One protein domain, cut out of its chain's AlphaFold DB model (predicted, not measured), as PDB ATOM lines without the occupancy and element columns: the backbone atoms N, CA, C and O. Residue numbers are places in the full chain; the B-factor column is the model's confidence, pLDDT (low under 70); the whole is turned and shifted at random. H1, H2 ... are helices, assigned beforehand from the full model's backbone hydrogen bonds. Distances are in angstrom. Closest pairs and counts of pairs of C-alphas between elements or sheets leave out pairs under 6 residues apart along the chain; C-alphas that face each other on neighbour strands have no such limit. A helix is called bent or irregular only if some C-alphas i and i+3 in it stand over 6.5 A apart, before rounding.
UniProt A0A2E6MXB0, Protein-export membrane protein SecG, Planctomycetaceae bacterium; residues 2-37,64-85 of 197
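This is residues 2 to 37 and 64 to 85 of the 197 residues of the protein "Protein-export membrane protein SecG" of Planctomycetaceae bacterium (UniProt A0A2E6MXB0). Two helices make a narrow, open V: the long H1 is one arm, and the shorter H2 folds back as the other. The arms come close near the end of H1 and the beginning of H2, and from there they spread, with residues 2 to 27 and 74 to 85 standing free. The printed part has 58 residues with two named helices, H1 then H2, and no named strand; its class is all helix. It is extended, with a radius of gyration of the C-alphas of 16.0 A, and flat, spanning 51 by 26 by 11 A.

Go first along H1, residues 2 to 33, and then, past the cut, along H2, residues 64 to 84. The two are close but not clearly touching, with 1 pair of C-alphas within 8 A. Look for that closest pair at Ile 32 and Thr 66, whose C-alphas are 7.8 A apart. The helices run opposite ways at a shallow tilt of 29 degrees, and their centres are 19.5 A apart. In both H1 and H2, every O i to N i+4 pair is within hydrogen-bond range.

Find C-alpha 2 at (-24.254, -26.062, -32.887); from there H1 runs 45.4 A to C-alpha 33 at (-14.683, -2.206, 4.559). Then find C-alpha 64 at (-26.909, -5.494, 13.127), where H2 begins; it runs 29.8 A to C-alpha 84 at (-21.535, -28.467, -5.098). Neither helix is bent.

The two C-alphas farthest apart are those of Ile 2 and Gly 37, at 52.7 A. Residues 38 to 63 are not printed, and C-alphas 37 and 64 are 14.7 A apart across this cut. The link from H1 to H2 is the link across the cut. In the B-factor column the mean pLDDT of the printed part is 74.8, and 12 residues are under 70, among them residues 33 to 37, residue 64 and residues 84 to 85.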
ATOM      1  N   ILE A   2     -23.771 -25.971 -34.289       80.62
ATOM      2  CA  ILE A   2     -24.254 -26.062 -32.887       80.62
ATOM      3  C   ILE A   2     -23.126 -26.149 -31.839       80.62
ATOM      4  O   ILE A   2     -23.133 -25.379 -30.889       80.62
ATOM      5  N   SER A   3     -22.111 -26.999 -32.032       77.25
ATOM      6  CA  SER A   3     -21.024 -27.163 -31.049       77.25
ATOM      7  C   SER A   3     -20.138 -25.920 -30.891       77.25
ATOM      8  O   SER A   3     -19.611 -25.679 -29.812       77.25
ATOM      9  N   PHE A   4     -20.005 -25.101 -31.942       78.06
ATOM     10  CA  PHE A   4     -19.277 -23.830 -31.884       78.06
ATOM     11  C   PHE A   4     -20.090 -22.771 -31.128       78.06
ATOM     12  O   PHE A   4     -19.535 -22.032 -30.321       78.06
ATOM     13  N   LEU A   5     -21.416 -22.760 -31.316       74.44
ATOM     14  CA  LEU A   5     -22.325 -21.929 -30.523       74.44
ATOM     15  C   LEU A   5     -22.368 -22.367 -29.055       74.44
ATOM     16  O   LEU A   5     -22.363 -21.505 -28.193       74.44
ATOM     17  N   LEU A   6     -22.338 -23.668 -28.746       73.00
ATOM     18  CA  LEU A   6     -22.271 -24.157 -27.362       73.00
ATOM     19  C   LEU A   6     -20.920 -23.874 -26.693       73.00
ATOM     20  O   LEU A   6     -20.899 -23.542 -25.514       73.00
ATOM     21  N   PHE A   7     -19.804 -23.947 -27.421       73.38
ATOM     22  CA  PHE A   7     -18.492 -23.559 -26.889       73.38
ATOM     23  C   PHE A   7     -18.396 -22.041 -26.665       73.38
ATOM     24  O   PHE A   7     -17.949 -21.597 -25.610       73.38
ATOM     25  N   SER A   8     -18.887 -21.237 -27.615       76.75
ATOM     26  CA  SER A   8     -18.942 -19.774 -27.503       76.75
ATOM     27  C   SER A   8     -19.899 -19.311 -26.397       76.75
ATOM     28  O   SER A   8     -19.511 -18.502 -25.557       76.75
ATOM     29  N   ALA A   9     -21.112 -19.868 -26.334       77.88
ATOM     30  CA  ALA A   9     -22.081 -19.579 -25.282       77.88
ATOM     31  C   ALA A   9     -21.616 -20.108 -23.921       77.88
ATOM     32  O   ALA A   9     -21.798 -19.419 -22.929       77.88
ATOM     33  N   GLY A  10     -20.970 -21.276 -23.861       79.50
ATOM     34  CA  GLY A  10     -20.378 -21.819 -22.638       79.50
ATOM     35  C   GLY A  10     -19.257 -20.933 -22.097       79.50
ATOM     36  O   GLY A  10     -19.262 -20.609 -20.914       79.50
ATOM     37  N   GLY A  11     -18.353 -20.462 -22.963       82.44
ATOM     38  CA  GLY A  11     -17.331 -19.474 -22.601       82.44
ATOM     39  C   GLY A  11     -17.929 -18.140 -22.146       82.44
ATOM     40  O   GLY A  11     -17.474 -17.572 -21.157       82.44
ATOM     41  N   PHE A  12     -18.993 -17.669 -22.803       81.50
ATOM     42  CA  PHE A  12     -19.722 -16.464 -22.398       81.50
ATOM     43  C   PHE A  12     -20.448 -16.636 -21.055       81.50
ATOM     44  O   PHE A  12     -20.415 -15.728 -20.225       81.50
ATOM     45  N   LEU A  13     -21.055 -17.798 -20.796       80.25
ATOM     46  CA  LEU A  13     -21.734 -18.099 -19.535       80.25
ATOM     47  C   LEU A  13     -20.733 -18.240 -18.384       80.25
ATOM     48  O   LEU A  13     -20.960 -17.664 -17.327       80.25
ATOM     49  N   LEU A  14     -19.610 -18.939 -18.594       78.56
ATOM     50  CA  LEU A  14     -18.523 -19.034 -17.612       78.56
ATOM     51  C   LEU A  14     -17.885 -17.669 -17.347       78.56
ATOM     52  O   LEU A  14     -17.649 -17.337 -16.192       78.56
ATOM     53  N   GLY A  15     -17.648 -16.866 -18.387       84.25
ATOM     54  CA  GLY A  15     -17.143 -15.499 -18.250       84.25
ATOM     55  C   GLY A  15     -18.108 -14.611 -17.464       84.25
ATOM     56  O   GLY A  15     -17.699 -13.944 -16.521       84.25
ATOM     57  N   THR A  16     -19.403 -14.663 -17.786       84.38
ATOM     58  CA  THR A  16     -20.447 -13.915 -17.068       84.38
ATOM     59  C   THR A  16     -20.565 -14.379 -15.616       84.38
ATOM     60  O   THR A  16     -20.628 -13.547 -14.716       84.38
ATOM     61  N   LEU A  17     -20.528 -15.689 -15.357       78.06
ATOM     62  CA  LEU A  17     -20.564 -16.254 -14.006       78.06
ATOM     63  C   LEU A  17     -19.320 -15.860 -13.196       78.06
ATOM     64  O   LEU A  17     -19.451 -15.470 -12.041       78.06
ATOM     65  N   ALA A  18     -18.131 -15.892 -13.802       81.38
ATOM     66  CA  ALA A  18     -16.892 -15.436 -13.176       81.38
ATOM     67  C   ALA A  18     -16.923 -13.930 -12.875       81.38
ATOM     68  O   ALA A  18     -16.518 -13.525 -11.789       81.38
ATOM     69  N   VAL A  19     -17.456 -13.103 -13.782       88.00
ATOM     70  CA  VAL A  19     -17.649 -11.660 -13.559       88.00
ATOM     71  C   VAL A  19     -18.663 -11.398 -12.447       88.00
ATOM     72  O   VAL A  19     -18.402 -10.555 -11.599       88.00
ATOM     73  N   VAL A  20     -19.781 -12.130 -12.392       86.00
ATOM     74  CA  VAL A  20     -20.784 -12.003 -11.318       86.00
ATOM     75  C   VAL A  20     -20.219 -12.457  -9.971       86.00
ATOM     76  O   VAL A  20     -20.408 -11.759  -8.980       86.00
ATOM     77  N   LEU A  21     -19.472 -13.564  -9.919       79.88
ATOM     78  CA  LEU A  21     -18.778 -14.015  -8.705       79.88
ATOM     79  C   LEU A  21     -17.691 -13.027  -8.263       79.88
ATOM     80  O   LEU A  21     -17.561 -12.760  -7.071       79.88
ATOM     81  N   PHE A  22     -16.943 -12.448  -9.205       85.00
ATOM     82  CA  PHE A  22     -15.952 -11.414  -8.920       85.00
ATOM     83  C   PHE A  22     -16.609 -10.135  -8.391       85.00
ATOM     84  O   PHE A  22     -16.177  -9.628  -7.362       85.00
ATOM     85  N   LEU A  23     -17.690  -9.655  -9.021       84.06
ATOM     86  CA  LEU A  23     -18.473  -8.514  -8.533       84.06
ATOM     87  C   LEU A  23     -19.041  -8.778  -7.140       84.06
ATOM     88  O   LEU A  23     -18.949  -7.907  -6.284       84.06
ATOM     89  N   LEU A  24     -19.591  -9.971  -6.897       80.31
ATOM     90  CA  LEU A  24     -20.142 -10.355  -5.599       80.31
ATOM     91  C   LEU A  24     -19.045 -10.412  -4.526       80.31
ATOM     92  O   LEU A  24     -19.238  -9.889  -3.433       80.31
ATOM     93  N   SER A  25     -17.874 -10.967  -4.848       80.12
ATOM     94  CA  SER A  25     -16.698 -10.973  -3.965       80.12
ATOM     95  C   SER A  25     -16.209  -9.554  -3.655       80.12
ATOM     96  O   SER A  25     -16.006  -9.204  -2.493       80.12
ATOM     97  N   LEU A  26     -16.109  -8.691  -4.673       80.44
ATOM     98  CA  LEU A  26     -15.736  -7.288  -4.501       80.44
ATOM     99  C   LEU A  26     -16.756  -6.556  -3.616       80.44
ATOM    100  O   LEU A  26     -16.374  -5.840  -2.694       80.44
ATOM    101  N   PHE A  27     -18.050  -6.779  -3.854       76.88
ATOM    102  CA  PHE A  27     -19.146  -6.192  -3.084       76.88
ATOM    103  C   PHE A  27     -19.107  -6.633  -1.616       76.88
ATOM    104  O   PHE A  27     -19.265  -5.797  -0.735       76.88
ATOM    105  N   LEU A  28     -18.805  -7.904  -1.337       68.81
ATOM    106  CA  LEU A  28     -18.581  -8.428   0.019       68.81
ATOM    107  C   LEU A  28     -17.379  -7.761   0.713       68.81
ATOM    108  O   LEU A  28     -17.462  -7.458   1.903       68.81
ATOM    109  N   VAL A  29     -16.298  -7.454  -0.012       75.25
ATOM    110  CA  VAL A  29     -15.154  -6.700   0.538       75.25
ATOM    111  C   VAL A  29     -15.501  -5.222   0.765       75.25
ATOM    112  O   VAL A  29     -15.129  -4.664   1.794       75.25
ATOM    113  N   PHE A  30     -16.272  -4.575  -0.112       74.69
ATOM    114  CA  PHE A  30     -16.774  -3.219   0.154       74.69
ATOM    115  C   PHE A  30     -17.733  -3.183   1.356       74.69
ATOM    116  O   PHE A  30     -17.632  -2.284   2.192       74.69
ATOM    117  N   LEU A  31     -18.591  -4.197   1.499       65.94
ATOM    118  CA  LEU A  31     -19.474  -4.373   2.654       65.94
ATOM    119  C   LEU A  31     -18.714  -4.637   3.956       65.94
ATOM    120  O   LEU A  31     -19.195  -4.192   4.989       65.94
ATOM    121  N   ILE A  32     -17.546  -5.294   3.945       71.50
ATOM    122  CA  ILE A  32     -16.714  -5.439   5.155       71.50
ATOM    123  C   ILE A  32     -15.881  -4.175   5.441       71.50
ATOM    124  O   ILE A  32     -15.645  -3.824   6.597       71.50
ATOM    125  N   MET A  33     -15.462  -3.442   4.404       69.12
ATOM    126  CA  MET A  33     -14.683  -2.206   4.559       69.12
ATOM    127  C   MET A  33     -15.506  -1.056   5.137       69.12
ATOM    128  O   MET A  33     -14.999  -0.331   5.990       69.12
ATOM    129  N   ILE A  34     -16.789  -0.930   4.780       68.06
ATOM    130  CA  ILE A  34     -17.679   0.071   5.396       68.06
ATOM    131  C   ILE A  34     -17.968  -0.209   6.887       68.06
ATOM    132  O   ILE A  34     -18.390   0.690   7.609       68.06
ATOM    133  N   GLN A  35     -17.683  -1.421   7.381       60.50
ATOM    134  CA  GLN A  35     -17.819  -1.789   8.800       60.50
ATOM    135  C   GLN A  35     -16.583  -1.407   9.627       60.50
ATOM    136  O   GLN A  35     -16.692  -1.123  10.820       60.50
ATOM    137  N   ARG A  36     -15.389  -1.358   9.019       57.00
ATOM    138  CA  ARG A  36     -14.137  -0.947   9.685       57.00
ATOM    139  C   ARG A  36     -13.978   0.580   9.688       57.00
ATOM    140  O   ARG A  36     -12.946   1.113   9.292       57.00
ATOM    141  N   GLY A  37     -14.994   1.282  10.192       57.03
ATOM    142  CA  GLY A  37     -15.022   2.743  10.269       57.03
ATOM    143  C   GLY A  37     -15.896   3.286  11.405       57.03
ATOM    144  O   GLY A  37     -17.075   3.543  11.195       57.03
ATOM    145  N   TRP A  64     -25.779  -4.717  13.653       66.56
ATOM    146  CA  TRP A  64     -26.909  -5.494  13.127       66.56
ATOM    147  C   TRP A  64     -26.832  -5.728  11.613       66.56
ATOM    148  O   TRP A  64     -27.080  -6.840  11.146       66.56
ATOM    149  N   TRP A  65     -26.421  -4.724  10.834       72.75
ATOM    150  CA  TRP A  65     -26.175  -4.923   9.403       72.75
ATOM    151  C   TRP A  65     -25.027  -5.903   9.142       72.75
ATOM    152  O   TRP A  65     -25.142  -6.776   8.281       72.75
ATOM    153  N   THR A  66     -23.948  -5.802   9.920       73.88
ATOM    154  CA  THR A  66     -22.794  -6.707   9.827       73.88
ATOM    155  C   THR A  66     -23.174  -8.145  10.162       73.88
ATOM    156  O   THR A  66     -22.910  -9.042   9.366       73.88
ATOM    157  N   ILE A  67     -23.841  -8.377  11.298       73.31
ATOM    158  CA  ILE A  67     -24.216  -9.728  11.739       73.31
ATOM    159  C   ILE A  67     -25.220 -10.369  10.772       73.31
ATOM    160  O   ILE A  67     -25.106 -11.558  10.474       73.31
ATOM    161  N   GLY A  68     -26.133  -9.571  10.201       72.56
ATOM    162  CA  GLY A  68     -27.042  -9.997   9.139       72.56
ATOM    163  C   GLY A  68     -26.295 -10.440   7.879       72.56
ATOM    164  O   GLY A  68     -26.498 -11.561   7.410       72.56
ATOM    165  N   PHE A  69     -25.379  -9.615   7.357       74.31
ATOM    166  CA  PHE A  69     -24.585  -9.977   6.177       74.31
ATOM    167  C   PHE A  69     -23.663 -11.177   6.417       74.31
ATOM    168  O   PHE A  69     -23.576 -12.047   5.551       74.31
ATOM    169  N   THR A  70     -23.015 -11.279   7.580       68.81
ATOM    170  CA  THR A  70     -22.183 -12.439   7.934       68.81
ATOM    171  C   THR A  70     -23.023 -13.713   8.038       68.81
ATOM    172  O   THR A  70     -22.634 -14.738   7.482       68.81
ATOM    173  N   GLY A  71     -24.201 -13.655   8.669       76.94
ATOM    174  CA  GLY A  71     -25.135 -14.783   8.735       76.94
ATOM    175  C   GLY A  71     -25.605 -15.235   7.351       76.94
ATOM    176  O   GLY A  71     -25.519 -16.420   7.026       76.94
ATOM    177  N   VAL A  72     -26.022 -14.296   6.495       71.56
ATOM    178  CA  VAL A  72     -26.432 -14.586   5.109       71.56
ATOM    179  C   VAL A  72     -25.275 -15.163   4.289       71.56
ATOM    180  O   VAL A  72     -25.490 -16.113   3.540       71.56
ATOM    181  N   TRP A  73     -24.045 -14.664   4.452       75.88
ATOM    182  CA  TRP A  73     -22.864 -15.210   3.772       75.88
ATOM    183  C   TRP A  73     -22.549 -16.647   4.212       75.88
ATOM    184  O   TRP A  73     -22.310 -17.501   3.357       75.88
ATOM    185  N   ILE A  74     -22.612 -16.949   5.514       76.69
ATOM    186  CA  ILE A  74     -22.418 -18.312   6.043       76.69
ATOM    187  C   ILE A  74     -23.484 -19.262   5.484       76.69
ATOM    188  O   ILE A  74     -23.148 -20.350   5.014       76.69
ATOM    189  N   VAL A  75     -24.755 -18.849   5.476       79.00
ATOM    190  CA  VAL A  75     -25.857 -19.648   4.915       79.00
ATOM    191  C   VAL A  75     -25.667 -19.868   3.414       79.00
ATOM    192  O   VAL A  75     -25.764 -21.002   2.954       79.00
ATOM    193  N   LEU A  76     -25.330 -18.828   2.645       69.06
ATOM    194  CA  LEU A  76     -25.112 -18.934   1.200       69.06
ATOM    195  C   LEU A  76     -23.894 -19.809   0.863       69.06
ATOM    196  O   LEU A  76     -23.946 -20.600  -0.080       69.06
ATOM    197  N   SER A  77     -22.827 -19.722   1.659       73.75
ATOM    198  CA  SER A  77     -21.650 -20.590   1.569       73.75
ATOM    199  C   SER A  77     -22.010 -22.049   1.871       73.75
ATOM    200  O   SER A  77     -21.679 -22.934   1.088       73.75
ATOM    201  N   CYS A  78     -22.785 -22.307   2.929       75.12
ATOM    202  CA  CYS A  78     -23.265 -23.646   3.284       75.12
ATOM    203  C   CYS A  78     -24.195 -24.243   2.211       75.12
ATOM    204  O   CYS A  78     -24.023 -25.396   1.822       75.12
ATOM    205  N   VAL A  79     -25.124 -23.458   1.657       77.50
ATOM    206  CA  VAL A  79     -25.981 -23.888   0.539       77.50
ATOM    207  C   VAL A  79     -25.142 -24.179  -0.705       77.50
ATOM    208  O   VAL A  79     -25.347 -25.207  -1.349       77.50
ATOM    209  N   THR A  80     -24.155 -23.335  -1.017       70.25
ATOM    210  CA  THR A  80     -23.229 -23.569  -2.137       70.25
ATOM    211  C   THR A  80     -22.424 -24.848  -1.918       70.25
ATOM    212  O   THR A  80     -22.333 -25.659  -2.837       70.25
ATOM    213  N   ILE A  81     -21.912 -25.085  -0.703       74.50
ATOM    214  CA  ILE A  81     -21.192 -26.315  -0.361       74.50
ATOM    215  C   ILE A  81     -22.107 -27.537  -0.451       74.50
ATOM    216  O   ILE A  81     -21.665 -28.541  -0.981       74.50
ATOM    217  N   MET A  82     -23.375 -27.480  -0.029       73.88
ATOM    218  CA  MET A  82     -24.300 -28.612  -0.196       73.88
ATOM    219  C   MET A  82     -24.637 -28.883  -1.664       73.88
ATOM    220  O   MET A  82     -24.729 -30.042  -2.060       73.88
ATOM    221  N   LEU A  83     -24.806 -27.839  -2.479       70.56
ATOM    222  CA  LEU A  83     -25.176 -27.983  -3.889       70.56
ATOM    223  C   LEU A  83     -23.992 -28.473  -4.747       70.56
ATOM    224  O   LEU A  83     -24.175 -29.303  -5.639       70.56
ATOM    225  N   TYR A  84     -22.771 -28.009  -4.450       63.16
ATOM    226  CA  TYR A  84     -21.535 -28.467  -5.098       63.16
ATOM    227  C   TYR A  84     -20.962 -29.758  -4.501       63.16
ATOM    228  O   TYR A  84     -20.343 -30.523  -5.238       63.16
ATOM    229  N   SER A  85     -21.237 -30.076  -3.230       60.66
ATOM    230  CA  SER A  85     -20.993 -31.396  -2.620       60.66
ATOM    231  C   SER A  85     -22.053 -32.414  -3.064       60.66
ATOM    232  O   SER A  85     -22.594 -33.209  -2.295       60.66
TER     233      SER A  85